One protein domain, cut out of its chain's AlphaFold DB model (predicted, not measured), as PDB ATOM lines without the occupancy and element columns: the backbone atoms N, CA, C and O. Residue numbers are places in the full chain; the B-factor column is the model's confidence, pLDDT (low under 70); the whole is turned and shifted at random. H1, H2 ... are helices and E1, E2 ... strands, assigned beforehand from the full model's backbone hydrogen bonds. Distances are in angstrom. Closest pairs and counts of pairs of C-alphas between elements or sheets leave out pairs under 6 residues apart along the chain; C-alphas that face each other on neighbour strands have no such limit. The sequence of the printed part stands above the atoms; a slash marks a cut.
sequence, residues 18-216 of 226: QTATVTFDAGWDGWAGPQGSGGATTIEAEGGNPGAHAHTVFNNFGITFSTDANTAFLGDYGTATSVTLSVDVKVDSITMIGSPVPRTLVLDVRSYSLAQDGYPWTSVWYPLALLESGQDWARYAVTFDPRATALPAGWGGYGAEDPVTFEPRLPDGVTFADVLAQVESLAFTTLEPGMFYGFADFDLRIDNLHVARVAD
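Overview. This is residues 18 to 216 of the 226 residues of the protein "PEP-CTERM sorting domain-containing protein" of Rhodanobacter denitrificans (UniProt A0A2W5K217). Two twisted sheets stand partly face to face as a loose-edged sandwich, with E4, E10, E6, E7 and E9 in one and E1, E2, E3, E5, E8 and E11 in the other. The larger sheet wraps round one end through bends in E5 and E11, with E2 and E3 near that end, and the short helix H1 lies towards the opposite end, over E7. The printed part has 199 residues with eleven named strands and one named helix, in the order E1 to E9, H1, E10, E11, and of the 105 residues in named elements strands hold 99, so the class is mostly strand. The smaller sheet has the order E4 - E10 - E6 - E7 - E9, antiparallel throughout, and the larger is branched, with antiparallel pairs. The whole is compact, with a radius of gyration of the C-alphas of 16.5 A and spans of 44 by 41 by 27 A.

Arrangement. E1, residues 18 to 22, is an edge strand and the antiparallel neighbour of E11, residues 200 to 215, with N 20 and O 211 within hydrogen-bond range at 3.0 A. E2, residues 39 to 48, and E3, residues 51 to 60, form a hairpin, with N 42 and O 55 at 2.9 A. E3 is also antiparallel to E11, at 130 degrees, with N 56 and O 204 at 2.8 A. E1 and E3 lie on one side of E11, beside its residues 208 to 213 and 200 to 207. E5, residues 80 to 96, lies on the other side of E11, antiparallel at 171 degrees, with N 86 and O 210 at 3.0 A. E8, residues 135 to 144, is the antiparallel neighbour of E5, with N 87 and O 140 at 3.0 A. In the smaller sheet, the edge strand E4, residues 64 to 67, pairs with E10, residues 185 to 189, through N 65 and O 188 at 2.8 A. Residues 31 to 32 also pair with residues 66 to 67 of E4. E10 is the neighbour of E6, residues 103 to 111, through N 108 and O 187 at 2.8 A. E6 and E7, residues 122 to 131, form a hairpin, with N 107 and O 126 at 2.9 A. E9, residues 156 to 158, is the other edge strand and the antiparallel neighbour of E7, with N 125 of E7 and O 156 of E9 within hydrogen-bond range at 3.0 A. Between the sheets, the closest C-alphas of E7 and E8, those of Leu 128 and Tyr 140, are 6.0 A apart, while E4 and E11 are apart. H1, residues 176 to 181, is on the smaller sheet at a height of 8.3 A, over E7 and only just not over E6, on which 2 of its 6 C-alphas fall. It runs across the strands, at 74 degrees to E7 on the local plane. The closest C-alphas of E6 and H1, those of Ser 111 and Val 179, are 5.8 A apart. In H1 every O i to N i+4 pair is within hydrogen-bond range.

Along the chain. E1 begins at C-alpha 18, (-20.700, -65.837, -23.304). E2 bends by 95 degrees at residue 45, and E3 measures 27.4 A. E5, the longest strand by residues, measures 41.4 A and bends by 79 degrees at residue 92. E6 measures 24.3 A, E7 25.1 A with a bend of 60 degrees at residue 128, and E8 26.1 A. H1 begins at C-alpha 176, (-3.915, -54.065, -18.241). E11 measures 41.1 A, bends by 75 degrees at residue 203 and ends at C-alpha 215, (-14.220, -66.908, -27.160).

Size, cuts and confidence. The two C-alphas farthest apart, those of Ile 97 and Asp 216, are 50.9 A apart. The printed part has no cut. The long links are E1 to E2, E4 to E5, E8 to E9 and E9 to H1. The C-alphas of residues 159 to 175 lie 16 to 28 A from the mean of all C-alphas. The mean pLDDT of the printed part is 97.5, and no printed residue is under 70.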
ATOM      1  N   GLN A  18     -20.069 -65.728 -24.617       91.12
ATOM      2  CA  GLN A  18     -20.700 -65.837 -23.304       91.12
ATOM      3  C   GLN A  18     -21.294 -64.471 -22.963       91.12
ATOM      4  O   GLN A  18     -20.560 -63.486 -22.886       91.12
ATOM      5  N   THR A  19     -22.605 -64.405 -22.749       96.62
ATOM      6  CA  THR A  19     -23.307 -63.153 -22.447       96.62
ATOM      7  C   THR A  19     -24.088 -63.250 -21.148       96.62
ATOM      8  O   THR A  19     -24.704 -64.282 -20.882       96.62
ATOM      9  N   ALA A  20     -24.132 -62.158 -20.389       98.06
ATOM     10  CA  ALA A  20     -25.033 -62.000 -19.255       98.06
ATOM     11  C   ALA A  20     -25.602 -60.580 -19.217       98.06
ATOM     12  O   ALA A  20     -24.919 -59.628 -19.601       98.06
ATOM     13  N   THR A  21     -26.846 -60.458 -18.757       98.50
ATOM     14  CA  THR A  21     -27.543 -59.179 -18.594       98.50
ATOM     15  C   THR A  21     -28.301 -59.177 -17.273       98.50
ATOM     16  O   THR A  21     -29.015 -60.138 -16.989       98.50
ATOM     17  N   VAL A  22     -28.188 -58.095 -16.505       98.62
ATOM     18  CA  VAL A  22     -29.007 -57.825 -15.319       98.62
ATOM     19  C   VAL A  22     -30.010 -56.731 -15.664       98.62
ATOM     20  O   VAL A  22     -29.613 -55.602 -15.946       98.62
ATOM     21  N   THR A  23     -31.293 -57.095 -15.642       98.38
ATOM     22  CA  THR A  23     -32.450 -56.217 -15.922       98.38
ATOM     23  C   THR A  23     -33.210 -55.816 -14.655       98.38
ATOM     24  O   THR A  23     -34.276 -55.225 -14.704       98.38
ATOM     25  N   PHE A  24     -32.724 -56.237 -13.483       98.56
ATOM     26  CA  PHE A  24     -33.365 -56.046 -12.176       98.56
ATOM     27  C   PHE A  24     -34.765 -56.670 -11.984       98.56
ATOM     28  O   PHE A  24     -35.269 -56.671 -10.859       98.56
ATOM     29  N   ASP A  25     -35.361 -57.297 -13.007       98.50
ATOM     30  CA  ASP A  25     -36.684 -57.947 -12.917       98.50
ATOM     31  C   ASP A  25     -36.725 -59.081 -11.879       98.50
ATOM     32  O   ASP A  25     -37.757 -59.358 -11.267       98.50
ATOM     33  N   ALA A  26     -35.585 -59.741 -11.663       97.56
ATOM     34  CA  ALA A  26     -35.409 -60.805 -10.676       97.56
ATOM     35  C   ALA A  26     -34.742 -60.319  -9.374       97.56
ATOM     36  O   ALA A  26     -34.338 -61.131  -8.537       97.56
ATOM     37  N   GLY A  27     -34.616 -59.004  -9.188       98.12
ATOM     38  CA  GLY A  27     -33.881 -58.395  -8.086       98.12
ATOM     39  C   GLY A  27     -32.443 -58.030  -8.458       98.12
ATOM     40  O   GLY A  27     -32.095 -57.870  -9.621       98.12
ATOM     41  N   TRP A  28     -31.598 -57.877  -7.443       98.31
ATOM     42  CA  TRP A  28     -30.267 -57.281  -7.584       98.31
ATOM     43  C   TRP A  28     -29.227 -58.133  -8.318       98.31
ATOM     44  O   TRP A  28     -28.231 -57.586  -8.770       98.31
ATOM     45  N   ASP A  29     -29.407 -59.453  -8.398       97.94
ATOM     46  CA  ASP A  29     -28.446 -60.387  -9.011       97.94
ATOM     47  C   ASP A  29     -26.975 -60.114  -8.620       97.94
ATOM     48  O   ASP A  29     -26.084 -59.987  -9.456       97.94
ATOM     49  N   GLY A  30     -26.718 -59.920  -7.322       98.25
ATOM     50  CA  GLY A  30     -25.375 -59.644  -6.793       98.25
ATOM     51  C   GLY A  30     -24.839 -58.227  -7.039       98.25
ATOM     52  O   GLY A  30     -23.684 -57.963  -6.704       98.25
ATOM     53  N   TRP A  31     -25.633 -57.319  -7.605       98.62
ATOM     54  CA  TRP A  31     -25.305 -55.899  -7.713       98.62
ATOM     55  C   TRP A  31     -25.799 -55.098  -6.511       98.62
ATOM     56  O   TRP A  31     -26.772 -55.452  -5.850       98.62
ATOM     57  N   ALA A  32     -25.150 -53.970  -6.252       98.50
ATOM     58  CA  ALA A  32     -25.587 -52.994  -5.268       98.50
ATOM     59  C   ALA A  32     -25.415 -51.576  -5.820       98.50
ATOM     60  O   ALA A  32     -24.427 -51.288  -6.491       98.50
ATOM     61  N   GLY A  33     -26.375 -50.698  -5.526       98.25
ATOM     62  CA  GLY A  33     -26.252 -49.250  -5.720       98.25
ATOM     63  C   GLY A  33     -25.924 -48.515  -4.412       98.25
ATOM     64  O   GLY A  33     -25.894 -49.144  -3.348       98.25
ATOM     65  N   PRO A  34     -25.707 -47.187  -4.450       97.50
ATOM     66  CA  PRO A  34     -25.458 -46.389  -3.250       97.50
ATOM     67  C   PRO A  34     -26.594 -46.490  -2.218       97.50
ATOM     68  O   PRO A  34     -27.775 -46.557  -2.567       97.50
ATOM     69  N   GLN A  35     -26.224 -46.471  -0.936       97.00
ATOM     70  CA  GLN A  35     -27.118 -46.525   0.229       97.00
ATOM     71  C   GLN A  35     -26.529 -45.680   1.371       97.00
ATOM     72  O   GLN A  35     -25.306 -45.602   1.510       97.00
ATOM     73  N   GLY A  36     -27.365 -45.082   2.226       95.75
ATOM     74  CA  GLY A  36     -26.921 -44.433   3.466       95.75
ATOM     75  C   GLY A  36     -27.704 -43.171   3.832       95.75
ATOM     76  O   GLY A  36     -28.850 -42.987   3.438       95.75
ATOM     77  N   SER A  37     -27.080 -42.268   4.594       95.38
ATOM     78  CA  SER A  37     -27.725 -41.021   5.044       95.38
ATOM     79  C   SER A  37     -28.067 -40.053   3.910       95.38
ATOM     80  O   SER A  37     -28.920 -39.192   4.093       95.38
ATOM     81  N   GLY A  38     -27.398 -40.179   2.759       95.38
ATOM     82  CA  GLY A  38     -27.667 -39.387   1.559       95.38
ATOM     83  C   GLY A  38     -28.867 -39.877   0.746       95.38
ATOM     84  O   GLY A  38     -29.247 -39.202  -0.201       95.38
ATOM     85  N   GLY A  39     -29.458 -41.028   1.085       97.94
ATOM     86  CA  GLY A  39     -30.538 -41.659   0.324       97.94
ATOM     87  C   GLY A  39     -30.237 -43.122  -0.007       97.94
ATOM     88  O   GLY A  39     -29.480 -43.792   0.700       97.94
ATOM     89  N   ALA A  40     -30.811 -43.616  -1.099       98.38
ATOM     90  CA  ALA A  40     -30.732 -45.026  -1.448       98.38
ATOM     91  C   ALA A  40     -30.921 -45.275  -2.943       98.38
ATOM     92  O   ALA A  40     -31.446 -44.442  -3.682       98.38
ATOM     93  N   THR A  41     -30.545 -46.485  -3.343       98.75
ATOM     94  CA  THR A  41     -30.988 -47.087  -4.595       98.75
ATOM     95  C   THR A  41     -32.043 -48.139  -4.299       98.75
ATOM     96  O   THR A  41     -31.846 -49.003  -3.442       98.75
ATOM     97  N   THR A  42     -33.149 -48.111  -5.022       98.62
ATOM     98  CA  THR A  42     -34.203 -49.125  -4.933       98.62
ATOM     99  C   THR A  42     -34.508 -49.684  -6.310       98.62
ATOM    100  O   THR A  42     -34.301 -49.006  -7.309       98.62
ATOM    101  N   ILE A  43     -35.012 -50.915  -6.370       98.75
ATOM    102  CA  ILE A  43     -35.547 -51.456  -7.620       98.75
ATOM    103  C   ILE A  43     -36.992 -50.979  -7.763       98.75
ATOM    104  O   ILE A  43     -37.806 -51.196  -6.861       98.75
ATOM    105  N   GLU A  44     -37.304 -50.354  -8.892       98.69
ATOM    106  CA  GLU A  44     -38.673 -50.059  -9.310       98.69
ATOM    107  C   GLU A  44     -39.108 -51.095 -10.346       98.69
ATOM    108  O   GLU A  44     -38.341 -51.436 -11.238       98.69
ATOM    109  N   ALA A  45     -40.329 -51.623 -10.214       98.25
ATOM    110  CA  ALA A  45     -40.809 -52.741 -11.034       98.25
ATOM    111  C   ALA A  45     -41.184 -52.352 -12.477       98.25
ATOM    112  O   ALA A  45     -41.401 -53.225 -13.313       98.25
ATOM    113  N   GLU A  46     -41.303 -51.057 -12.761       98.12
ATOM    114  CA  GLU A  46     -41.701 -50.513 -14.060       98.12
ATOM    115  C   GLU A  46     -40.854 -49.273 -14.383       98.12
ATOM    116  O   GLU A  46     -40.240 -48.690 -13.494       98.12
ATOM    117  N   GLY A  47     -40.840 -48.841 -15.648       96.44
ATOM    118  CA  GLY A  47     -40.122 -47.636 -16.090       96.44
ATOM    119  C   GLY A  47     -38.666 -47.853 -16.528       96.44
ATOM    120  O   GLY A  47     -38.013 -46.884 -16.924       96.44
ATOM    121  N   GLY A  48     -38.184 -49.101 -16.493       97.69
ATOM    122  CA  GLY A  48     -36.900 -49.526 -17.060       97.69
ATOM    123  C   GLY A  48     -36.896 -49.543 -18.590       97.69
ATOM    124  O   GLY A  48     -37.808 -49.012 -19.236       97.69
ATOM    125  N   ASN A  49     -35.885 -50.182 -19.182       97.44
ATOM    126  CA  ASN A  49     -35.645 -50.184 -20.626       97.44
ATOM    127  C   ASN A  49     -35.571 -51.601 -21.247       97.44
ATOM    128  O   ASN A  49     -34.537 -51.970 -21.807       97.44
ATOM    129  N   PRO A  50     -36.662 -52.392 -21.272       97.94
ATOM    130  CA  PRO A  50     -37.939 -52.239 -20.571       97.94
ATOM    131  C   PRO A  50     -37.938 -52.964 -19.211       97.94
ATOM    132  O   PRO A  50     -37.073 -53.787 -18.954       97.94
ATOM    133  N   GLY A  51     -38.991 -52.772 -18.409       98.12
ATOM    134  CA  GLY A  51     -39.240 -53.588 -17.211       98.12
ATOM    135  C   GLY A  51     -38.829 -52.899 -15.916       98.12
ATOM    136  O   GLY A  51     -39.072 -51.695 -15.758       98.12
ATOM    137  N   ALA A  52     -38.274 -53.674 -14.983       98.62
ATOM    138  CA  ALA A  52     -37.723 -53.148 -13.745       98.62
ATOM    139  C   ALA A  52     -36.400 -52.403 -13.982       98.62
ATOM    140  O   ALA A  52     -35.767 -52.548 -15.017       98.62
ATOM    141  N   HIS A  53     -35.983 -51.575 -13.028       98.81
ATOM    142  CA  HIS A  53     -34.689 -50.891 -13.081       98.81
ATOM    143  C   HIS A  53     -34.223 -50.487 -11.679       98.81
ATOM    144  O   HIS A  53     -35.024 -50.429 -10.741       98.81
ATOM    145  N   ALA A  54     -32.936 -50.170 -11.527       98.75
ATOM    146  CA  ALA A  54     -32.425 -49.586 -10.291       98.75
ATOM    147  C   ALA A  54     -32.531 -48.057 -10.354       98.75
ATOM    148  O   ALA A  54     -31.923 -47.417 -11.212       98.75
ATOM    149  N   HIS A  55     -33.300 -47.475  -9.438       98.88
ATOM    150  CA  HIS A  55     -33.518 -46.040  -9.298       98.88
ATOM    151  C   HIS A  55     -32.754 -45.505  -8.084       98.88
ATOM    152  O   HIS A  55     -32.953 -45.971  -6.958       98.88
ATOM    153  N   THR A  56     -31.882 -44.529  -8.318       98.81
ATOM    154  CA  THR A  56     -31.065 -43.866  -7.302       98.81
ATOM    155  C   THR A  56     -31.571 -42.459  -7.054       98.81
ATOM    156  O   THR A  56     -31.485 -41.620  -7.947       98.81
ATOM    157  N   VAL A  57     -31.965 -42.187  -5.809       98.62
ATOM    158  CA  VAL A  57     -32.133 -40.828  -5.279       98.62
ATOM    159  C   VAL A  57     -31.144 -40.662  -4.128       98.62
ATOM    160  O   VAL A  57     -31.318 -41.252  -3.055       98.62
ATOM    161  N   PHE A  58     -30.056 -39.924  -4.366       98.38
ATOM    162  CA  PHE A  58     -28.909 -39.890  -3.455       98.38
ATOM    163  C   PHE A  58     -28.174 -38.549  -3.462       98.38
ATOM    164  O   PHE A  58     -27.854 -38.027  -4.521       98.38
ATOM    165  N   ASN A  59     -27.827 -38.019  -2.290       97.94
ATOM    166  CA  ASN A  59     -26.939 -36.870  -2.134       97.94
ATOM    167  C   ASN A  59     -25.563 -37.324  -1.629       97.94
ATOM    168  O   ASN A  59     -25.441 -37.814  -0.503       97.94
ATOM    169  N   ASN A  60     -24.527 -37.176  -2.457       97.25
ATOM    170  CA  ASN A  60     -23.140 -37.465  -2.081       97.25
ATOM    171  C   ASN A  60     -22.152 -36.830  -3.082       97.25
ATOM    172  O   ASN A  60     -22.553 -36.124  -4.001       97.25
ATOM    173  N   PHE A  61     -20.851 -37.072  -2.929       96.88
ATOM    174  CA  PHE A  61     -19.817 -36.653  -3.882       96.88
ATOM    175  C   PHE A  61     -19.924 -37.363  -5.242       96.88
ATOM    176  O   PHE A  61     -19.591 -36.791  -6.279       96.88
ATOM    177  N   GLY A  62     -20.418 -38.598  -5.228       97.56
ATOM    178  CA  GLY A  62     -20.630 -39.439  -6.396       97.56
ATOM    179  C   GLY A  62     -21.507 -40.637  -6.051       97.56
ATOM    180  O   GLY A  62     -21.902 -40.827  -4.897       97.56
ATOM    181  N   ILE A  63     -21.799 -41.447  -7.058       98.50
ATOM    182  CA  ILE A  63     -22.574 -42.680  -6.934       98.50
ATOM    183  C   ILE A  63     -21.810 -43.831  -7.575       98.50
ATOM    184  O   ILE A  63     -21.039 -43.629  -8.512       98.50
ATOM    185  N   THR A  64     -22.037 -45.040  -7.073       98.56
ATOM    186  CA  THR A  64     -21.394 -46.250  -7.577       98.56
ATOM    187  C   THR A  64     -22.384 -47.399  -7.557       98.56
ATOM    188  O   THR A  64     -22.965 -47.697  -6.515       98.56
ATOM    189  N   PHE A  65     -22.532 -48.060  -8.697       98.69
ATOM    190  CA  PHE A  65     -23.186 -49.355  -8.810       98.69
ATOM    191  C   PHE A  65     -22.110 -50.396  -9.033       98.69
ATOM    192  O   PHE A  65     -21.327 -50.267  -9.972       98.69
ATOM    193  N   SER A  66     -22.040 -51.403  -8.178       98.62
ATOM    194  CA  SER A  66     -20.959 -52.378  -8.238       98.62
ATOM    195  C   SER A  66     -21.424 -53.784  -7.935       98.62
ATOM    196  O   SER A  66     -22.442 -53.993  -7.273       98.62
ATOM    197  N   THR A  67     -20.627 -54.744  -8.379       98.75
ATOM    198  CA  THR A  67     -20.727 -56.136  -7.963       98.75
ATOM    199  C   THR A  67     -19.346 -56.677  -7.611       98.75
ATOM    200  O   THR A  67     -18.348 -56.344  -8.251       98.75
ATOM    201  N   ASP A  68     -19.307 -57.498  -6.572       98.50
ATOM    202  CA  ASP A  68     -18.214 -58.382  -6.154       98.50
ATOM    203  C   ASP A  68     -18.730 -59.826  -5.947       98.50
ATOM    204  O   ASP A  68     -18.012 -60.705  -5.473       98.50
ATOM    205  N   ALA A  69     -19.985 -60.083  -6.344       98.38
ATOM    206  CA  ALA A  69     -20.685 -61.343  -6.123       98.38
ATOM    207  C   ALA A  69     -21.222 -61.992  -7.411       98.38
ATOM    208  O   ALA A  69     -21.367 -63.215  -7.462       98.38
ATOM    209  N   ASN A  70     -21.529 -61.216  -8.459       98.38
ATOM    210  CA  ASN A  70     -22.089 -61.766  -9.691       98.38
ATOM    211  C   ASN A  70     -20.989 -62.395 -10.553       98.38
ATOM    212  O   ASN A  70     -20.313 -61.720 -11.330       98.38
ATOM    213  N   THR A  71     -20.840 -63.717 -10.466       97.81
ATOM    214  CA  THR A  71     -19.796 -64.468 -11.180       97.81
ATOM    215  C   THR A  71     -19.873 -64.349 -12.701       97.81
ATOM    216  O   THR A  71     -18.893 -64.647 -13.376       97.81
ATOM    217  N   ALA A  72     -20.999 -63.910 -13.272       97.50
ATOM    218  CA  ALA A  72     -21.064 -63.639 -14.702       97.50
ATOM    219  C   ALA A  72     -20.219 -62.417 -15.099       97.50
ATOM    220  O   ALA A  72     -19.727 -62.384 -16.224       97.50
ATOM    221  N   PHE A  73     -19.997 -61.461 -14.188       98.44
ATOM    222  CA  PHE A  73     -19.211 -60.236 -14.391       98.44
ATOM    223  C   PHE A  73     -17.799 -60.308 -13.797       98.44
ATOM    224  O   PHE A  73     -17.016 -59.387 -14.005       98.44
ATOM    225  N   LEU A  74     -17.442 -61.386 -13.104       98.56
ATOM    226  CA  LEU A  74     -16.164 -61.521 -12.398       98.56
ATOM    227  C   LEU A  74     -15.307 -62.641 -13.001       98.56
ATOM    228  O   LEU A  74     -15.768 -63.399 -13.858       98.56
ATOM    229  N   GLY A  75     -14.062 -62.746 -12.542       97.75
ATOM    230  CA  GLY A  75     -13.113 -63.783 -12.940       97.75
ATOM    231  C   GLY A  75     -12.152 -63.363 -14.053       97.75
ATOM    232  O   GLY A  75     -11.860 -62.184 -14.234       97.75
ATOM    233  N   ASP A  76     -11.636 -64.359 -14.773       97.81
ATOM    234  CA  ASP A  76     -10.582 -64.196 -15.778       97.81
ATOM    235  C   ASP A  76     -11.152 -63.838 -17.158       97.81
ATOM    236  O   ASP A  76     -11.732 -64.671 -17.868       97.81
ATOM    237  N   TYR A  77     -10.965 -62.579 -17.555       97.75
ATOM    238  CA  TYR A  77     -11.382 -62.076 -18.861       97.75
ATOM    239  C   TYR A  77     -10.365 -62.400 -19.960       97.75
ATOM    240  O   TYR A  77     -10.737 -62.390 -21.132       97.75
ATOM    241  N   GLY A  78      -9.116 -62.735 -19.618       96.75
ATOM    242  CA  GLY A  78      -8.056 -63.092 -20.566       96.75
ATOM    243  C   GLY A  78      -8.368 -64.353 -21.381       96.75
ATOM    244  O   GLY A  78      -7.821 -64.555 -22.467       96.75
ATOM    245  N   THR A  79      -9.326 -65.161 -20.924       94.25
ATOM    246  CA  THR A  79      -9.889 -66.285 -21.687       94.25
ATOM    247  C   THR A  79     -10.647 -65.853 -22.952       94.25
ATOM    248  O   THR A  79     -10.811 -66.663 -23.864       94.25
ATOM    249  N   ALA A  80     -11.053 -64.585 -23.063       95.62
ATOM    250  CA  ALA A  80     -11.750 -64.032 -24.221       95.62
ATOM    251  C   ALA A  80     -10.805 -63.285 -25.174       95.62
ATOM    252  O   ALA A  80      -9.813 -62.694 -24.759       95.62
ATOM    253  N   THR A  81     -11.147 -63.266 -26.462       95.75
ATOM    254  CA  THR A  81     -10.488 -62.423 -27.483       95.75
ATOM    255  C   THR A  81     -10.985 -60.986 -27.461       95.75
ATOM    256  O   THR A  81     -10.297 -60.070 -27.902       95.75
ATOM    257  N   SER A  82     -12.212 -60.786 -26.987       97.12
ATOM    258  CA  SER A  82     -12.833 -59.479 -26.875       97.12
ATOM    259  C   SER A  82     -13.886 -59.503 -25.780       97.12
ATOM    260  O   SER A  82     -14.620 -60.486 -25.633       97.12
ATOM    261  N   VAL A  83     -13.959 -58.413 -25.023       98.50
ATOM    262  CA  VAL A  83     -14.985 -58.195 -24.007       98.50
ATOM    263  C   VAL A  83     -15.714 -56.894 -24.298       98.50
ATOM    264  O   VAL A  83     -15.080 -55.870 -24.549       98.50
ATOM    265  N   THR A  84     -17.043 -56.931 -24.223       98.69
ATOM    266  CA  THR A  84     -17.904 -55.748 -24.227       98.69
ATOM    267  C   THR A  84     -18.588 -55.623 -22.877       98.69
ATOM    268  O   THR A  84     -19.235 -56.566 -22.422       98.69
ATOM    269  N   LEU A  85     -18.480 -54.449 -22.260       98.81
ATOM    270  CA  LEU A  85     -19.200 -54.080 -21.044       98.81
ATOM    271  C   LEU A  85     -20.093 -52.880 -21.335       98.81
ATOM    272  O   LEU A  85     -19.673 -51.952 -22.031       98.81
ATOM    273  N   SER A  86     -21.317 -52.897 -20.815       98.88
ATOM    274  CA  SER A  86     -22.279 -51.820 -21.053       98.88
ATOM    275  C   SER A  86     -23.334 -51.687 -19.964       98.88
ATOM    276  O   SER A  86     -23.609 -52.643 -19.241       98.88
ATOM    277  N   VAL A  87     -23.952 -50.512 -19.920       98.88
ATOM    278  CA  VAL A  87     -25.065 -50.151 -19.037       98.88
ATOM    279  C   VAL A  87     -26.005 -49.209 -19.782       98.88
ATOM    280  O   VAL A  87     -25.550 -48.369 -20.565       98.88
ATOM    281  N   ASP A  88     -27.301 -49.337 -19.529       98.88
ATOM    282  CA  ASP A  88     -28.281 -48.343 -19.935       98.88
ATOM    283  C   ASP A  88     -28.501 -47.374 -18.769       98.88
ATOM    284  O   ASP A  88     -28.614 -47.797 -17.616       98.88
ATOM    285  N   VAL A  89     -28.543 -46.072 -19.049       98.88
ATOM    286  CA  VAL A  89     -28.710 -45.029 -18.028       98.88
ATOM    287  C   VAL A  89     -29.742 -44.010 -18.485       98.88
ATOM    288  O   VAL A  89     -29.764 -43.622 -19.652       98.88
ATOM    289  N   LYS A  90     -30.560 -43.551 -17.542       98.81
ATOM    290  CA  LYS A  90     -31.428 -42.381 -17.669       98.81
ATOM    291  C   LYS A  90     -31.147 -41.426 -16.518       98.81
ATOM    292  O   LYS A  90     -31.017 -41.862 -15.377       98.81
ATOM    293  N   VAL A  91     -31.081 -40.131 -16.802       98.81
ATOM    294  CA  VAL A  91     -30.733 -39.100 -15.821       98.81
ATOM    295  C   VAL A  91     -31.861 -38.086 -15.735       98.81
ATOM    296  O   VAL A  91     -32.023 -37.247 -16.620       98.81
ATOM    297  N   ASP A  92     -32.610 -38.112 -14.636       98.69
ATOM    298  CA  ASP A  92     -33.614 -37.081 -14.383       98.69
ATOM    299  C   ASP A  92     -32.922 -35.803 -13.897       98.69
ATOM    300  O   ASP A  92     -33.140 -34.721 -14.452       98.69
ATOM    301  N   SER A  93     -32.027 -35.915 -12.907       98.56
ATOM    302  CA  SER A  93     -31.254 -34.769 -12.434       98.56
ATOM    303  C   SER A  93     -29.904 -35.128 -11.809       98.56
ATOM    304  O   SER A  93     -29.754 -36.122 -11.103       98.56
ATOM    305  N   ILE A  94     -28.913 -34.266 -12.047       98.50
ATOM    306  CA  ILE A  94     -27.676 -34.183 -11.265       98.50
ATOM    307  C   ILE A  94     -27.454 -32.708 -10.953       98.50
ATOM    308  O   ILE A  94     -27.169 -31.911 -11.852       98.50
ATOM    309  N   THR A  95     -27.625 -32.310  -9.693       98.38
ATOM    310  CA  THR A  95     -27.554 -30.891  -9.312       98.38
ATOM    311  C   THR A  95     -26.691 -30.652  -8.085       98.38
ATOM    312  O   THR A  95     -26.594 -31.490  -7.201       98.38
ATOM    313  N   MET A  96     -26.054 -29.487  -8.019       97.19
ATOM    314  CA  MET A  96     -25.359 -28.994  -6.832       97.19
ATOM    315  C   MET A  96     -25.927 -27.618  -6.501       97.19
ATOM    316  O   MET A  96     -25.840 -26.695  -7.311       97.19
ATOM    317  N   ILE A  97     -26.531 -27.482  -5.315       94.06
ATOM    318  CA  ILE A  97     -27.184 -26.236  -4.872       94.06
ATOM    319  C   ILE A  97     -28.199 -25.758  -5.939       94.06
ATOM    320  O   ILE A  97     -28.222 -24.601  -6.355       94.06
ATOM    321  N   GLY A  98     -29.002 -26.697  -6.453       92.62
ATOM    322  CA  GLY A  98     -30.046 -26.446  -7.455       92.62
ATOM    323  C   GLY A  98     -29.558 -26.126  -8.874       92.62
ATOM    324  O   GLY A  98     -30.387 -25.902  -9.753       92.62
ATOM    325  N   SER A  99     -28.246 -26.109  -9.129       97.19
ATOM    326  CA  SER A  99     -27.689 -25.912 -10.475       97.19
ATOM    327  C   SER A  99     -27.265 -27.249 -11.086       97.19
ATOM    328  O   SER A  99     -26.607 -28.023 -10.385       97.19
ATOM    329  N   PRO A 100     -27.587 -27.541 -12.363       97.56
ATOM    330  CA  PRO A 100     -27.112 -28.747 -13.032       97.56
ATOM    331  C   PRO A 100     -25.588 -28.852 -12.995       97.56
ATOM    332  O   PRO A 100     -24.886 -27.881 -13.282       97.56
ATOM    333  N   VAL A 101     -25.084 -30.036 -12.653       97.56
ATOM    334  CA  VAL A 101     -23.650 -30.313 -12.627       97.56
ATOM    335  C   VAL A 101     -23.377 -31.671 -13.282       97.56
ATOM    336  O   VAL A 101     -23.653 -32.707 -12.683       97.56
ATOM    337  N   PRO A 102     -22.838 -31.697 -14.514       97.50
ATOM    338  CA  PRO A 102     -22.546 -32.954 -15.188       97.50
ATOM    339  C   PRO A 102     -21.563 -33.841 -14.409       97.50
ATOM    340  O   PRO A 102     -20.759 -33.358 -13.595       97.50
ATOM    341  N   ARG A 103     -21.618 -35.151 -14.657       98.19
ATOM    342  CA  ARG A 103     -20.693 -36.143 -14.084       98.19
ATOM    343  C   ARG A 103     -20.288 -37.165 -15.133       98.19
ATOM    344  O   ARG A 103     -21.144 -37.695 -15.828       98.19
ATOM    345  N   THR A 104     -19.002 -37.474 -15.231       98.56
ATOM    346  CA  THR A 104     -18.537 -38.583 -16.070       98.56
ATOM    347  C   THR A 104     -19.035 -39.901 -15.484       98.56
ATOM    348  O   THR A 104     -18.840 -40.146 -14.298       98.56
ATOM    349  N   LEU A 105     -19.664 -40.750 -16.294       98.81
ATOM    350  CA  LEU A 105     -19.866 -42.159 -15.978       98.81
ATOM    351  C   LEU A 105     -18.600 -42.926 -16.350       98.81
ATOM    352  O   LEU A 105     -18.164 -42.890 -17.499       98.81
ATOM    353  N   VAL A 106     -18.047 -43.653 -15.392       98.81
ATOM    354  CA  VAL A 106     -16.813 -44.421 -15.527       98.81
ATOM    355  C   VAL A 106     -17.117 -45.894 -15.286       98.81
ATOM    356  O   VAL A 106     -17.770 -46.248 -14.303       98.81
ATOM    357  N   LEU A 107     -16.633 -46.749 -16.184       98.88
ATOM    358  CA  LEU A 107     -16.455 -48.170 -15.906       98.88
ATOM    359  C   LEU A 107     -15.129 -48.348 -15.166       98.88
ATOM    360  O   LEU A 107     -14.105 -47.886 -15.658       98.88
ATOM    361  N   ASP A 108     -15.139 -49.044 -14.036       98.81
ATOM    362  CA  ASP A 108     -13.968 -49.312 -13.202       98.81
ATOM    363  C   ASP A 108     -13.896 -50.816 -12.889       98.81
ATOM    364  O   ASP A 108     -14.791 -51.376 -12.245       98.81
ATOM    365  N   VAL A 109     -12.859 -51.483 -13.402       98.81
ATOM    366  CA  VAL A 109     -12.659 -52.937 -13.297       98.81
ATOM    367  C   VAL A 109     -11.511 -53.212 -12.335       98.81
ATOM    368  O   VAL A 109     -10.369 -52.840 -12.602       98.81
ATOM    369  N   ARG A 110     -11.817 -53.847 -11.201       98.75
ATOM    370  CA  ARG A 110     -10.963 -53.863 -10.009       98.75
ATOM    371  C   ARG A 110     -10.441 -55.257  -9.680       98.75
ATOM    372  O   ARG A 110     -11.171 -56.247  -9.755       98.75
ATOM    373  N   SER A 111      -9.203 -55.280  -9.199       98.56
ATOM    374  CA  SER A 111      -8.565 -56.413  -8.538       98.56
ATOM    375  C   SER A 111      -8.084 -55.985  -7.146       98.56
ATOM    376  O   SER A 111      -7.250 -55.085  -6.998       98.56
ATOM    377  N   TYR A 112      -8.620 -56.628  -6.114       98.12
ATOM    378  CA  TYR A 112      -8.175 -56.495  -4.727       98.12
ATOM    379  C   TYR A 112      -6.878 -57.269  -4.479       98.12
ATOM    380  O   TYR A 112      -6.051 -56.852  -3.673       98.12
ATOM    381  N   SER A 113      -6.667 -58.368  -5.201       97.88
ATOM    382  CA  SER A 113      -5.466 -59.198  -5.108       97.88
ATOM    383  C   SER A 113      -4.200 -58.490  -5.601       97.88
ATOM    384  O   SER A 113      -3.102 -58.834  -5.167       97.88
ATOM    385  N   LEU A 114      -4.347 -57.479  -6.463       97.56
ATOM    386  CA  LEU A 114      -3.249 -56.636  -6.953       97.56
ATOM    387  C   LEU A 114      -3.054 -55.342  -6.141       97.56
ATOM    388  O   LEU A 114      -2.197 -54.524  -6.481       97.56
ATOM    389  N   ALA A 115      -3.839 -55.132  -5.079       96.56
ATOM    390  CA  ALA A 115      -3.706 -53.976  -4.199       96.56
ATOM    391  C   ALA A 115      -2.301 -53.894  -3.575       96.56
ATOM    392  O   ALA A 115      -1.778 -54.880  -3.053       96.56
ATOM    393  N   GLN A 116      -1.703 -52.701  -3.583       95.12
ATOM    394  CA  GLN A 116      -0.389 -52.450  -2.989       95.12
ATOM    395  C   GLN A 116      -0.277 -51.021  -2.452       95.12
ATOM    396  O   GLN A 116      -1.148 -50.192  -2.695       95.12
ATOM    397  N   ASP A 117       0.765 -50.753  -1.661       93.25
ATOM    398  CA  ASP A 117       1.119 -49.415  -1.163       93.25
ATOM    399  C   ASP A 117      -0.020 -48.642  -0.468       93.25
ATOM    400  O   ASP A 117      -0.088 -47.416  -0.494       93.25
ATOM    401  N   GLY A 118      -0.921 -49.374   0.197       93.81
ATOM    402  CA  GLY A 118      -2.054 -48.808   0.932       93.81
ATOM    403  C   GLY A 118      -3.267 -48.455   0.068       93.81
ATOM    404  O   GLY A 118      -4.287 -48.040   0.620       93.81
ATOM    405  N   TYR A 119      -3.197 -48.663  -1.249       96.50
ATOM    406  CA  TYR A 119      -4.363 -48.579  -2.119       96.50
ATOM    407  C   TYR A 119      -5.301 -49.760  -1.846       96.50
ATOM    408  O   TYR A 119      -4.835 -50.882  -1.640       96.50
ATOM    409  N   PRO A 120      -6.625 -49.543  -1.836       96.75
ATOM    410  CA  PRO A 120      -7.585 -50.594  -1.503       96.75
ATOM    411  C   PRO A 120      -7.774 -51.624  -2.629       96.75
ATOM    412  O   PRO A 120      -8.255 -52.724  -2.369       96.75
ATOM    413  N   TRP A 121      -7.418 -51.277  -3.868       98.06
ATOM    414  CA  TRP A 121      -7.415 -52.143  -5.050       98.06
ATOM    415  C   TRP A 121      -6.496 -51.557  -6.124       98.06
ATOM    416  O   TRP A 121      -6.098 -50.394  -6.049       98.06
ATOM    417  N   THR A 122      -6.197 -52.357  -7.145       98.56
ATOM    418  CA  THR A 122      -5.683 -51.885  -8.439       98.56
ATOM    419  C   THR A 122      -6.783 -52.027  -9.481       98.56
ATOM    420  O   THR A 122      -7.547 -52.995  -9.444       98.56
ATOM    421  N   SER A 123      -6.916 -51.062 -10.388       98.62
ATOM    422  CA  SER A 123      -7.959 -51.115 -11.410       98.62
ATOM    423  C   SER A 123      -7.575 -50.477 -12.734       98.62
ATOM    424  O   SER A 123      -6.639 -49.681 -12.832       98.62
ATOM    425  N   VAL A 124      -8.330 -50.857 -13.762       98.81
ATOM    426  CA  VAL A 124      -8.349 -50.202 -15.069       98.81
ATOM    427  C   VAL A 124      -9.728 -49.598 -15.272       98.81
ATOM    428  O   VAL A 124     -10.743 -50.224 -14.952       98.81
ATOM    429  N   TRP A 125      -9.775 -48.374 -15.782       98.81
ATOM    430  CA  TRP A 125     -11.020 -47.623 -15.880       98.81
ATOM    431  C   TRP A 125     -11.173 -46.921 -17.226       98.81
ATOM    432  O   TRP A 125     -10.187 -46.600 -17.887       98.81
ATOM    433  N   TYR A 126     -12.421 -46.700 -17.640       98.81
ATOM    434  CA  TYR A 126     -12.764 -46.092 -18.923       98.81
ATOM    435  C   TYR A 126     -13.941 -45.110 -18.776       98.81
ATOM    436  O   TYR A 126     -14.993 -45.503 -18.256       98.81
ATOM    437  N   PRO A 127     -13.817 -43.856 -19.250       98.62
ATOM    438  CA  PRO A 127     -14.918 -42.901 -19.262       98.62
ATOM    439  C   PRO A 127     -15.921 -43.266 -20.367       98.62
ATOM    440  O   PRO A 127     -15.626 -43.200 -21.558       98.62
ATOM    441  N   LEU A 128     -17.130 -43.657 -19.971       98.62
ATOM    442  CA  LEU A 128     -18.184 -44.100 -20.883       98.62
ATOM    443  C   LEU A 128     -18.971 -42.935 -21.487       98.62
ATOM    444  O   LEU A 128     -19.280 -42.956 -22.678       98.62
ATOM    445  N   ALA A 129     -19.330 -41.946 -20.667       98.25
ATOM    446  CA  ALA A 129     -20.170 -40.824 -21.080       98.25
ATOM    447  C   ALA A 129     -20.105 -39.657 -20.094       98.25
ATOM    448  O   ALA A 129     -19.762 -39.842 -18.928       98.25
ATOM    449  N   LEU A 130     -20.511 -38.469 -20.544       98.50
ATOM    450  CA  LEU A 130     -20.859 -37.358 -19.661       98.50
ATOM    451  C   LEU A 130     -22.365 -37.406 -19.366       98.50
ATOM    452  O   LEU A 130     -23.183 -37.274 -20.278       98.50
ATOM    453  N   LEU A 131     -22.719 -37.598 -18.098       98.69
ATOM    454  CA  LEU A 131     -24.097 -37.593 -17.621       98.69
ATOM    455  C   LEU A 131     -24.560 -36.163 -17.349       98.69
ATOM    456  O   LEU A 131     -23.887 -35.412 -16.640       98.69
ATOM    457  N   GLU A 132     -25.727 -35.811 -17.875       98.19
ATOM    458  CA  GLU A 132     -26.344 -34.489 -17.774       98.19
ATOM    459  C   GLU A 132     -27.824 -34.625 -17.395       98.19
ATOM    460  O   GLU A 132     -28.490 -35.582 -17.784       98.19
ATOM    461  N   SER A 133     -28.358 -33.666 -16.638       98.44
ATOM    462  CA  SER A 133     -29.774 -33.662 -16.250       98.44
ATOM    463  C   SER A 133     -30.702 -33.680 -17.470       98.44
ATOM    464  O   SER A 133     -30.505 -32.911 -18.413       98.44
ATOM    465  N   GLY A 134     -31.758 -34.492 -17.414       98.31
ATOM    466  CA  GLY A 134     -32.761 -34.610 -18.473       98.31
ATOM    467  C   GLY A 134     -32.369 -35.535 -19.630       98.31
ATOM    468  O   GLY A 134     -33.037 -35.506 -20.665       98.31
ATOM    469  N   GLN A 135     -31.308 -36.335 -19.491       98.31
ATOM    470  CA  GLN A 135     -30.971 -37.372 -20.466       98.31
ATOM    471  C   GLN A 135     -31.949 -38.547 -20.349       98.31
ATOM    472  O   GLN A 135     -32.095 -39.145 -19.283       98.31
ATOM    473  N   ASP A 136     -32.606 -38.891 -21.456       98.44
ATOM    474  CA  ASP A 136     -33.428 -40.101 -21.534       98.44
ATOM    475  C   ASP A 136     -32.553 -41.364 -21.635       98.44
ATOM    476  O   ASP A 136     -31.329 -41.265 -21.758       98.44
ATOM    477  N   TRP A 137     -33.176 -42.545 -21.589       98.69
ATOM    478  CA  TRP A 137     -32.474 -43.829 -21.666       98.69
ATOM    479  C   TRP A 137     -31.493 -43.897 -22.847       98.69
ATOM    480  O   TRP A 137     -31.877 -43.804 -24.015       98.69
ATOM    481  N   ALA A 138     -30.220 -44.122 -22.531       98.62
ATOM    482  CA  ALA A 138     -29.157 -44.348 -23.500       98.62
ATOM    483  C   ALA A 138     -28.255 -45.498 -23.050       98.62
ATOM    484  O   ALA A 138     -27.972 -45.656 -21.862       98.62
ATOM    485  N   ARG A 139     -27.773 -46.285 -24.017       98.69
ATOM    486  CA  ARG A 139     -26.798 -47.351 -23.781       98.69
ATOM    487  C   ARG A 139     -25.382 -46.822 -23.946       98.69
ATOM    488  O   ARG A 139     -25.034 -46.313 -25.012       98.69
ATOM    489  N   TYR A 140     -24.548 -47.050 -22.940       98.75
ATOM    490  CA  TYR A 140     -23.118 -46.761 -22.989       98.75
ATOM    491  C   TYR A 140     -22.318 -48.054 -22.918       98.75
ATOM    492  O   TYR A 140     -22.632 -48.940 -22.124       98.75
ATOM    493  N   ALA A 141     -21.300 -48.180 -23.767       98.69
ATOM    494  CA  ALA A 141     -20.547 -49.416 -23.916       98.69
ATOM    495  C   ALA A 141     -19.080 -49.159 -24.259       98.69
ATOM    496  O   ALA A 141     -18.752 -48.193 -24.948       98.69
ATOM    497  N   VAL A 142     -18.219 -50.090 -23.859       98.75
ATOM    498  CA  VAL A 142     -16.831 -50.185 -24.323       98.75
ATOM    499  C   VAL A 142     -16.534 -51.623 -24.727       98.75
ATOM    500  O   VAL A 142     -17.009 -52.563 -24.093       98.75
ATOM    501  N   THR A 143     -15.771 -51.790 -25.807       98.62
ATOM    502  CA  THR A 143     -15.254 -53.088 -26.258       98.62
ATOM    503  C   THR A 143     -13.735 -53.030 -26.295       98.62
ATOM    504  O   THR A 143     -13.176 -52.062 -26.809       98.62
ATOM    505  N   PHE A 144     -13.073 -54.043 -25.746       98.44
ATOM    506  CA  PHE A 144     -11.620 -54.075 -25.603       98.44
ATOM    507  C   PHE A 144     -11.067 -55.499 -25.735       98.44
ATOM    508  O   PHE A 144     -11.801 -56.481 -25.606       98.44
ATOM    509  N   ASP A 145      -9.766 -55.591 -26.019       98.06
ATOM    510  CA  ASP A 145      -8.995 -56.832 -25.944       98.06
ATOM    511  C   ASP A 145      -8.462 -56.988 -24.511       98.06
ATOM    512  O   ASP A 145      -7.612 -56.190 -24.099       98.06
ATOM    513  N   PRO A 146      -8.939 -57.975 -23.733       98.19
ATOM    514  CA  PRO A 146      -8.525 -58.139 -22.346       98.19
ATOM    515  C   PRO A 146      -7.090 -58.663 -22.191       98.19
ATOM    516  O   PRO A 146      -6.575 -58.706 -21.078       98.19
ATOM    517  N   ARG A 147      -6.441 -59.070 -23.290       98.00
ATOM    518  CA  ARG A 147      -5.080 -59.625 -23.313       98.00
ATOM    519  C   ARG A 147      -4.021 -58.555 -23.585       98.00
ATOM    520  O   ARG A 147      -2.827 -58.860 -23.588       98.00
ATOM    521  N   ALA A 148      -4.431 -57.308 -23.830       98.25
ATOM    522  CA  ALA A 148      -3.508 -56.203 -24.041       98.25
ATOM    523  C   ALA A 148      -2.667 -55.960 -22.777       98.25
ATOM    524  O   ALA A 148      -3.198 -55.822 -21.681       98.25
ATOM    525  N   THR A 149      -1.343 -55.892 -22.914       97.94
ATOM    526  CA  THR A 149      -0.456 -55.618 -21.772       97.94
ATOM    527  C   THR A 149      -0.356 -54.120 -21.482       97.94
ATOM    528  O   THR A 149      -0.399 -53.691 -20.330       97.94
ATOM    529  N   ALA A 150      -0.271 -53.292 -22.521       97.50
ATOM    530  CA  ALA A 150      -0.350 -51.843 -22.377       97.50
ATOM    531  C   ALA A 150      -1.800 -51.389 -22.160       97.50
ATOM    532  O   ALA A 150      -2.725 -51.990 -22.705       97.50
ATOM    533  N   LEU A 151      -1.981 -50.285 -21.428       97.06
ATOM    534  CA  LEU A 151      -3.268 -49.591 -21.341       97.06
ATOM    535  C   LEU A 151      -3.715 -49.149 -22.747       97.06
ATOM    536  O   LEU A 151      -2.987 -48.392 -23.401       97.06
ATOM    537  N   PRO A 152      -4.885 -49.601 -23.238       98.06
ATOM    538  CA  PRO A 152      -5.412 -49.130 -24.511       98.06
ATOM    539  C   PRO A 152      -5.763 -47.637 -24.458       98.06
ATOM    540  O   PRO A 152      -5.994 -47.066 -23.394       98.06
ATOM    541  N   ALA A 153      -5.848 -46.990 -25.622       97.25
ATOM    542  CA  ALA A 153      -6.221 -45.578 -25.688       97.25
ATOM    543  C   ALA A 153      -7.583 -45.319 -25.016       97.25
ATOM    544  O   ALA A 153      -8.549 -46.044 -25.253       97.25
ATOM    545  N   GLY A 154      -7.646 -44.271 -24.191       97.25
ATOM    546  CA  GLY A 154      -8.838 -43.898 -23.422       97.25
ATOM    547  C   GLY A 154      -8.991 -44.622 -22.082       97.25
ATOM    548  O   GLY A 154      -9.820 -44.203 -21.283       97.25
ATOM    549  N   TRP A 155      -8.192 -45.659 -21.810       98.62
ATOM    550  CA  TRP A 155      -8.165 -46.309 -20.502       98.62
ATOM    551  C   TRP A 155      -7.176 -45.630 -19.561       98.62
ATOM    552  O   TRP A 155      -6.067 -45.268 -19.959       98.62
ATOM    553  N   GLY A 156      -7.570 -45.517 -18.298       98.25
ATOM    554  CA  GLY A 156      -6.699 -45.123 -17.201       98.25
ATOM    555  C   GLY A 156      -6.378 -46.293 -16.274       98.25
ATOM    556  O   GLY A 156      -7.038 -47.335 -16.290       98.25
ATOM    557  N   GLY A 157      -5.338 -46.104 -15.464       98.19
ATOM    558  CA  GLY A 157      -4.949 -47.013 -14.391       98.19
ATOM    559  C   GLY A 157      -5.206 -46.407 -13.016       98.19
ATOM    560  O   GLY A 157      -5.279 -45.188 -12.875       98.19
ATOM    561  N   TYR A 158      -5.321 -47.260 -12.006       98.25
ATOM    562  CA  TYR A 158      -5.380 -46.884 -10.596       98.25
ATOM    563  C   TYR A 158      -4.667 -47.938  -9.744       98.25
ATOM    564  O   TYR A 158      -4.688 -49.122 -10.078       98.25
ATOM    565  N   GLY A 159      -4.071 -47.509  -8.632       97.50
ATOM    566  CA  GLY A 159      -3.293 -48.351  -7.714       97.50
ATOM    567  C   GLY A 159      -1.912 -47.773  -7.396       97.50
ATOM    568  O   GLY A 159      -1.239 -48.254  -6.491       97.50
ATOM    569  N   ALA A 160      -1.499 -46.737  -8.125       97.62
ATOM    570  CA  ALA A 160      -0.349 -45.897  -7.829       97.62
ATOM    571  C   ALA A 160      -0.589 -44.473  -8.364       97.62
ATOM    572  O   ALA A 160      -1.528 -44.231  -9.125       97.62
ATOM    573  N   GLU A 161       0.292 -43.544  -8.008       96.56
ATOM    574  CA  GLU A 161       0.299 -42.169  -8.518       96.56
ATOM    575  C   GLU A 161       1.661 -41.851  -9.142       96.56
ATOM    576  O   GLU A 161       2.700 -42.415  -8.766       96.56
ATOM    577  N   ASP A 162       1.670 -40.976 -10.143       94.00
ATOM    578  CA  ASP A 162       2.903 -40.339 -10.593       94.00
ATOM    579  C   ASP A 162       3.418 -39.396  -9.484       94.00
ATOM    580  O   ASP A 162       2.679 -38.527  -9.027       94.00
ATOM    581  N   PRO A 163       4.674 -39.521  -9.021       93.12
ATOM    582  CA  PRO A 163       5.172 -38.735  -7.889       93.12
ATOM    583  C   PRO A 163       5.367 -37.238  -8.196       93.12
ATOM    584  O   PRO A 163       5.695 -36.468  -7.290       93.12
ATOM    585  N   VAL A 164       5.233 -36.826  -9.459       95.06
ATOM    586  CA  VAL A 164       5.380 -35.444  -9.926       95.06
ATOM    587  C   VAL A 164       4.022 -34.836 -10.261       95.06
ATOM    588  O   VAL A 164       3.743 -33.717  -9.827       95.06
ATOM    589  N   THR A 165       3.194 -35.536 -11.041       94.06
ATOM    590  CA  THR A 165       1.884 -35.025 -11.486       94.06
ATOM    591  C   THR A 165       0.741 -35.417 -10.557       94.06
ATOM    592  O   THR A 165      -0.302 -34.770 -10.599       94.06
ATOM    593  N   PHE A 166       0.946 -36.421  -9.698       92.69
ATOM    594  CA  PHE A 166      -0.083 -37.059  -8.868       92.69
ATOM    595  C   PHE A 166      -1.225 -37.679  -9.680       92.69
ATOM    596  O   PHE A 166      -2.286 -37.984  -9.143       92.69
ATOM    597  N   GLU A 167      -1.024 -37.873 -10.986       94.88
ATOM    598  CA  GLU A 167      -2.010 -38.536 -11.826       94.88
ATOM    599  C   GLU A 167      -2.066 -40.030 -11.480       94.88
ATOM    600  O   GLU A 167      -1.017 -40.658 -11.263       94.88
ATOM    601  N   PRO A 168      -3.272 -40.620 -11.427       96.88
ATOM    602  CA  PRO A 168      -3.429 -42.034 -11.139       96.88
ATOM    603  C   PRO A 168      -2.838 -42.872 -12.277       96.88
ATOM    604  O   PRO A 168      -3.004 -42.575 -13.463       96.88
ATOM    605  N   ARG A 169      -2.151 -43.951 -11.907       97.56
ATOM    606  CA  ARG A 169      -1.541 -44.907 -12.831       97.56
ATOM    607  C   ARG A 169      -1.664 -46.330 -12.300       97.56
ATOM    608  O   ARG A 169      -1.978 -46.550 -11.130       97.56
ATOM    609  N   LEU A 170      -1.409 -47.304 -13.172       98.00
ATOM    610  CA  LEU A 170      -1.166 -48.667 -12.707       98.00
ATOM    611  C   LEU A 170       0.152 -48.711 -11.916       98.00
ATOM    612  O   LEU A 170       1.087 -47.975 -12.259       98.00
ATOM    613  N   PRO A 171       0.247 -49.565 -10.888       97.62
ATOM    614  CA  PRO A 171       1.507 -49.819 -10.205       97.62
ATOM    615  C   PRO A 171       2.603 -50.336 -11.139       97.62
ATOM    616  O   PRO A 171       2.328 -50.968 -12.164       97.62
ATOM    617  N   ASP A 172       3.861 -50.114 -10.760       96.00
ATOM    618  CA  ASP A 172       5.002 -50.574 -11.548       96.00
ATOM    619  C   ASP A 172       4.969 -52.109 -11.695       96.00
ATOM    620  O   ASP A 172       4.882 -52.853 -10.720       96.00
ATOM    621  N   GLY A 173       5.049 -52.589 -12.938       95.75
ATOM    622  CA  GLY A 173       5.025 -54.020 -13.254       95.75
ATOM    623  C   GLY A 173       3.632 -54.650 -13.358       95.75
ATOM    624  O   GLY A 173       3.562 -55.811 -13.749       95.75
ATOM    625  N   VAL A 174       2.553 -53.909 -13.078       98.19
ATOM    626  CA  VAL A 174       1.174 -54.365 -13.316       98.19
ATOM    627  C   VAL A 174       0.690 -53.893 -14.686       98.19
ATOM    628  O   VAL A 174       0.829 -52.724 -15.049       98.19
ATOM    629  N   THR A 175       0.110 -54.809 -15.456       98.50
ATOM    630  CA  THR A 175      -0.400 -54.566 -16.810       98.50
ATOM    631  C   THR A 175      -1.927 -54.504 -16.861       98.50
ATOM    632  O   THR A 175      -2.619 -54.893 -15.919       98.50
ATOM    633  N   PHE A 176      -2.470 -54.036 -17.989       98.75
ATOM    634  CA  PHE A 176      -3.915 -54.065 -18.241       98.75
ATOM    635  C   PHE A 176      -4.462 -55.504 -18.202       98.75
ATOM    636  O   PHE A 176      -5.468 -55.769 -17.544       98.75
ATOM    637  N   ALA A 177      -3.744 -56.442 -18.823       98.69
ATOM    638  CA  ALA A 177      -4.063 -57.865 -18.793       98.69
ATOM    639  C   ALA A 177      -4.019 -58.468 -17.381       98.69
ATOM    640  O   ALA A 177      -4.874 -59.291 -17.069       98.69
ATOM    641  N   ASP A 178      -3.087 -58.056 -16.512       98.56
ATOM    642  CA  ASP A 178      -3.011 -58.591 -15.141       98.56
ATOM    643  C   ASP A 178      -4.280 -58.271 -14.342       98.56
ATOM    644  O   ASP A 178      -4.824 -59.143 -13.666       98.56
ATOM    645  N   VAL A 179      -4.796 -57.041 -14.462       98.62
ATOM    646  CA  VAL A 179      -6.050 -56.642 -13.801       98.62
ATOM    647  C   VAL A 179      -7.232 -57.448 -14.339       98.62
ATOM    648  O   VAL A 179      -8.086 -57.896 -13.575       98.62
ATOM    649  N   LEU A 180      -7.280 -57.665 -15.654       98.62
ATOM    650  CA  LEU A 180      -8.375 -58.379 -16.309       98.62
ATOM    651  C   LEU A 180      -8.299 -59.905 -16.176       98.62
ATOM    652  O   LEU A 180      -9.321 -60.576 -16.321       98.62
ATOM    653  N   ALA A 181      -7.132 -60.461 -15.857       98.19
ATOM    654  CA  ALA A 181      -6.976 -61.875 -15.532       98.19
ATOM    655  C   ALA A 181      -7.611 -62.239 -14.177       98.19
ATOM    656  O   ALA A 181      -7.891 -63.410 -13.915       98.19
ATOM    657  N   GLN A 182      -7.866 -61.248 -13.315       94.38
ATOM    658  CA  GLN A 182      -8.452 -61.456 -11.994       94.38
ATOM    659  C   GLN A 182      -9.408 -60.315 -11.609       94.38
ATOM    660  O   GLN A 182      -9.153 -59.551 -10.672       94.38
ATOM    661  N   VAL A 183     -10.540 -60.223 -12.317       98.56
ATOM    662  CA  VAL A 183     -11.605 -59.268 -11.987       98.56
ATOM    663  C   VAL A 183     -12.349 -59.735 -10.738       98.56
ATOM    664  O   VAL A 183     -13.049 -60.749 -10.759       98.56
ATOM    665  N   GLU A 184     -12.224 -58.978  -9.653       98.75
ATOM    666  CA  GLU A 184     -12.842 -59.293  -8.356       98.75
ATOM    667  C   GLU A 184     -13.968 -58.324  -7.998       98.75
ATOM    668  O   GLU A 184     -14.858 -58.670  -7.226       98.75
ATOM    669  N   SER A 185     -13.979 -57.135  -8.600       98.69
ATOM    670  CA  SER A 185     -15.133 -56.248  -8.571       98.69
ATOM    671  C   SER A 185     -15.248 -55.457  -9.867       98.69
ATOM    672  O   SER A 185     -14.251 -55.113 -10.504       98.69
ATOM    673  N   LEU A 186     -16.482 -55.151 -10.251       98.69
ATOM    674  CA  LEU A 186     -16.792 -54.275 -11.371       98.69
ATOM    675  C   LEU A 186     -17.730 -53.172 -10.895       98.69
ATOM    676  O   LEU A 186     -18.682 -53.440 -10.162       98.69
ATOM    677  N   ALA A 187     -17.457 -51.937 -11.311       98.81
ATOM    678  CA  ALA A 187     -18.223 -50.772 -10.909       98.81
ATOM    679  C   ALA A 187     -18.540 -49.844 -12.088       98.81
ATOM    680  O   ALA A 187     -17.685 -49.548 -12.918       98.81
ATOM    681  N   PHE A 188     -19.766 -49.330 -12.107       98.81
ATOM    682  CA  PHE A 188     -20.164 -48.146 -12.858       98.81
ATOM    683  C   PHE A 188     -20.291 -46.993 -11.863       98.81
ATOM    684  O   PHE A 188     -21.106 -47.046 -10.939       98.81
ATOM    685  N   THR A 189     -19.449 -45.974 -11.995       98.75
ATOM    686  CA  THR A 189     -19.287 -44.934 -10.975       98.75
ATOM    687  C   THR A 189     -19.179 -43.544 -11.580       98.75
ATOM    688  O   THR A 189     -18.745 -43.393 -12.716       98.75
ATOM    689  N   THR A 190     -19.548 -42.519 -10.813       98.62
ATOM    690  CA  THR A 190     -19.268 -41.115 -11.162       98.62
ATOM    691  C   THR A 190     -18.007 -40.558 -10.504       98.62
ATOM    692  O   THR A 190     -17.710 -39.371 -10.629       98.62
ATOM    693  N   LEU A 191     -17.272 -41.412  -9.789       97.56
ATOM    694  CA  LEU A 191     -16.003 -41.088  -9.145       97.56
ATOM    695  C   LEU A 191     -14.846 -41.501 -10.060       97.56
ATOM    696  O   LEU A 191     -14.369 -42.633  -9.986       97.56
ATOM    697  N   GLU A 192     -14.421 -40.591 -10.931       96.62
ATOM    698  CA  GLU A 192     -13.246 -40.789 -11.781       96.62
ATOM    699  C   GLU A 192     -11.964 -40.730 -10.932       96.62
ATOM    700  O   GLU A 192     -11.802 -39.800 -10.129       96.62
ATOM    701  N   PRO A 193     -11.046 -41.702 -11.066       95.75
ATOM    702  CA  PRO A 193      -9.768 -41.661 -10.366       95.75
ATOM    703  C   PRO A 193      -8.995 -40.361 -10.628       95.75
ATOM    704  O   PRO A 193      -8.950 -39.866 -11.749       95.75
ATOM    705  N   GLY A 194      -8.372 -39.809  -9.583       92.56
ATOM    706  CA  GLY A 194      -7.622 -38.545  -9.655       92.56
ATOM    707  C   GLY A 194      -8.487 -37.279  -9.603       92.56
ATOM    708  O   GLY A 194      -7.949 -36.177  -9.504       92.56
ATOM    709  N   MET A 195      -9.816 -37.413  -9.615       93.56
ATOM    710  CA  MET A 195     -10.734 -36.277  -9.583       93.56
ATOM    711  C   MET A 195     -11.313 -36.032  -8.188       93.56
ATOM    712  O   MET A 195     -11.577 -36.951  -7.411       93.56
ATOM    713  N   PHE A 196     -11.569 -34.758  -7.892       90.12
ATOM    714  CA  PHE A 196     -12.275 -34.322  -6.690       90.12
ATOM    715  C   PHE A 196     -13.638 -33.753  -7.065       90.12
ATOM    716  O   PHE A 196     -13.756 -32.934  -7.977       90.12
ATOM    717  N   TYR A 197     -14.668 -34.149  -6.320       92.56
ATOM    718  CA  TYR A 197     -16.048 -33.756  -6.581       92.56
ATOM    719  C   TYR A 197     -16.640 -33.002  -5.394       92.56
ATOM    720  O   TYR A 197     -16.276 -33.237  -4.244       92.56
ATOM    721  N   GLY A 198     -17.574 -32.095  -5.676       94.12
ATOM    722  CA  GLY A 198     -18.489 -31.549  -4.673       94.12
ATOM    723  C   GLY A 198     -19.725 -32.434  -4.508       94.12
ATOM    724  O   GLY A 198     -20.041 -33.229  -5.399       94.12
ATOM    725  N   PHE A 199     -20.438 -32.266  -3.390       94.94
ATOM    726  CA  PHE A 199     -21.739 -32.904  -3.177       94.94
ATOM    727  C   PHE A 199     -22.713 -32.542  -4.302       94.94
ATOM    728  O   PHE A 199     -22.824 -31.375  -4.681       94.94
ATOM    729  N   ALA A 200     -23.430 -33.540  -4.802       97.81
ATOM    730  CA  ALA A 200     -24.524 -33.372  -5.739       97.81
ATOM    731  C   ALA A 200     -25.714 -34.244  -5.327       97.81
ATOM    732  O   ALA A 200     -25.542 -35.328  -4.767       97.81
ATOM    733  N   ASP A 201     -26.908 -33.744  -5.620       98.44
ATOM    734  CA  ASP A 201     -28.161 -34.483  -5.612       98.44
ATOM    735  C   ASP A 201     -28.277 -35.243  -6.935       98.44
ATOM    736  O   ASP A 201     -28.298 -34.631  -8.007       98.44
ATOM    737  N   PHE A 202     -28.321 -36.569  -6.845       98.69
ATOM    738  CA  PHE A 202     -28.507 -37.493  -7.954       98.69
ATOM    739  C   PHE A 202     -29.939 -38.028  -7.942       98.69
ATOM    740  O   PHE A 202     -30.395 -38.534  -6.916       98.69
ATOM    741  N   ASP A 203     -30.595 -37.966  -9.096       98.75
ATOM    742  CA  ASP A 203     -31.825 -38.683  -9.440       98.75
ATOM    743  C   ASP A 203     -31.607 -39.318 -10.820       98.75
ATOM    744  O   ASP A 203     -31.584 -38.632 -11.851       98.75
ATOM    745  N   LEU A 204     -31.320 -40.619 -10.833       98.81
ATOM    746  CA  LEU A 204     -31.031 -41.350 -12.064       98.81
ATOM    747  C   LEU A 204     -31.362 -42.829 -11.954       98.81
ATOM    748  O   LEU A 204     -31.543 -43.381 -10.870       98.81
ATOM    749  N   ARG A 205     -31.418 -43.478 -13.110       98.75
ATOM    750  CA  ARG A 205     -31.794 -44.876 -13.261       98.75
ATOM    751  C   ARG A 205     -30.749 -45.605 -14.077       98.75
ATOM    752  O   ARG A 205     -30.224 -45.045 -15.039       98.75
ATOM    753  N   ILE A 206     -30.482 -46.847 -13.699       98.75
ATOM    754  CA  ILE A 206     -29.673 -47.768 -14.493       98.75
ATOM    755  C   ILE A 206     -30.450 -49.049 -14.770       98.75
ATOM    756  O   ILE A 206     -31.263 -49.487 -13.953       98.75
ATOM    757  N   ASP A 207     -30.167 -49.651 -15.914       98.75
ATOM    758  CA  ASP A 207     -30.750 -50.917 -16.336       98.75
ATOM    759  C   ASP A 207     -29.797 -51.654 -17.297       98.75
ATOM    760  O   ASP A 207     -28.775 -51.105 -17.724       98.75
ATOM    761  N   ASN A 208     -30.118 -52.902 -17.632       98.69
ATOM    762  CA  ASN A 208     -29.437 -53.716 -18.638       98.69
ATOM    763  C   ASN A 208     -27.907 -53.759 -18.487       98.69
ATOM    764  O   ASN A 208     -27.172 -53.652 -19.479       98.69
ATOM    765  N   LEU A 209     -27.416 -53.943 -17.255       98.75
ATOM    766  CA  LEU A 209     -25.989 -54.162 -17.010       98.75
ATOM    767  C   LEU A 209     -25.571 -55.410 -17.767       98.75
ATOM    768  O   LEU A 209     -26.153 -56.471 -17.560       98.75
ATOM    769  N   HIS A 210     -24.601 -55.289 -18.663       98.75
ATOM    770  CA  HIS A 210     -24.340 -56.333 -19.641       98.75
ATOM    771  C   HIS A 210     -22.853 -56.568 -19.856       98.75
ATOM    772  O   HIS A 210     -22.063 -55.626 -19.953       98.75
ATOM    773  N   VAL A 211     -22.507 -57.848 -19.979       98.62
ATOM    774  CA  VAL A 211     -21.187 -58.329 -20.375       98.62
ATOM    775  C   VAL A 211     -21.325 -59.327 -21.519       98.62
ATOM    776  O   VAL A 211     -22.167 -60.227 -21.475       98.62
ATOM    777  N   ALA A 212     -20.469 -59.188 -22.527       98.12
ATOM    778  CA  ALA A 212     -20.274 -60.169 -23.586       98.12
ATOM    779  C   ALA A 212     -18.787 -60.511 -23.701       98.12
ATOM    780  O   ALA A 212     -17.954 -59.612 -23.786       98.12
ATOM    781  N   ARG A 213     -18.455 -61.804 -23.720       96.62
ATOM    782  CA  ARG A 213     -17.092 -62.323 -23.896       96.62
ATOM    783  C   ARG A 213     -17.033 -63.193 -25.141       96.62
ATOM    784  O   ARG A 213     -17.721 -64.210 -25.212       96.62
ATOM    785  N   VAL A 214     -16.219 -62.803 -26.114       94.94
ATOM    786  CA  VAL A 214     -16.028 -63.539 -27.367       94.94
ATOM    787  C   VAL A 214     -14.905 -64.556 -27.176       94.94
ATOM    788  O   VAL A 214     -13.759 -64.174 -26.941       94.94
ATOM    789  N   ALA A 215     -15.223 -65.848 -27.259       86.75
ATOM    790  CA  ALA A 215     -14.220 -66.908 -27.160       86.75
ATOM    791  C   ALA A 215     -13.302 -66.946 -28.395       86.75
ATOM    792  O   ALA A 215     -13.661 -66.448 -29.464       86.75
ATOM    793  N   ASP A 216     -12.128 -67.568 -28.262       80.38
ATOM    794  CA  ASP A 216     -11.333 -67.935 -29.435       80.38
ATOM    795  C   ASP A 216     -12.153 -68.867 -30.353       80.38
ATOM    796  O   ASP A 216     -12.910 -69.718 -29.863       80.38
TER     797      ASP A 216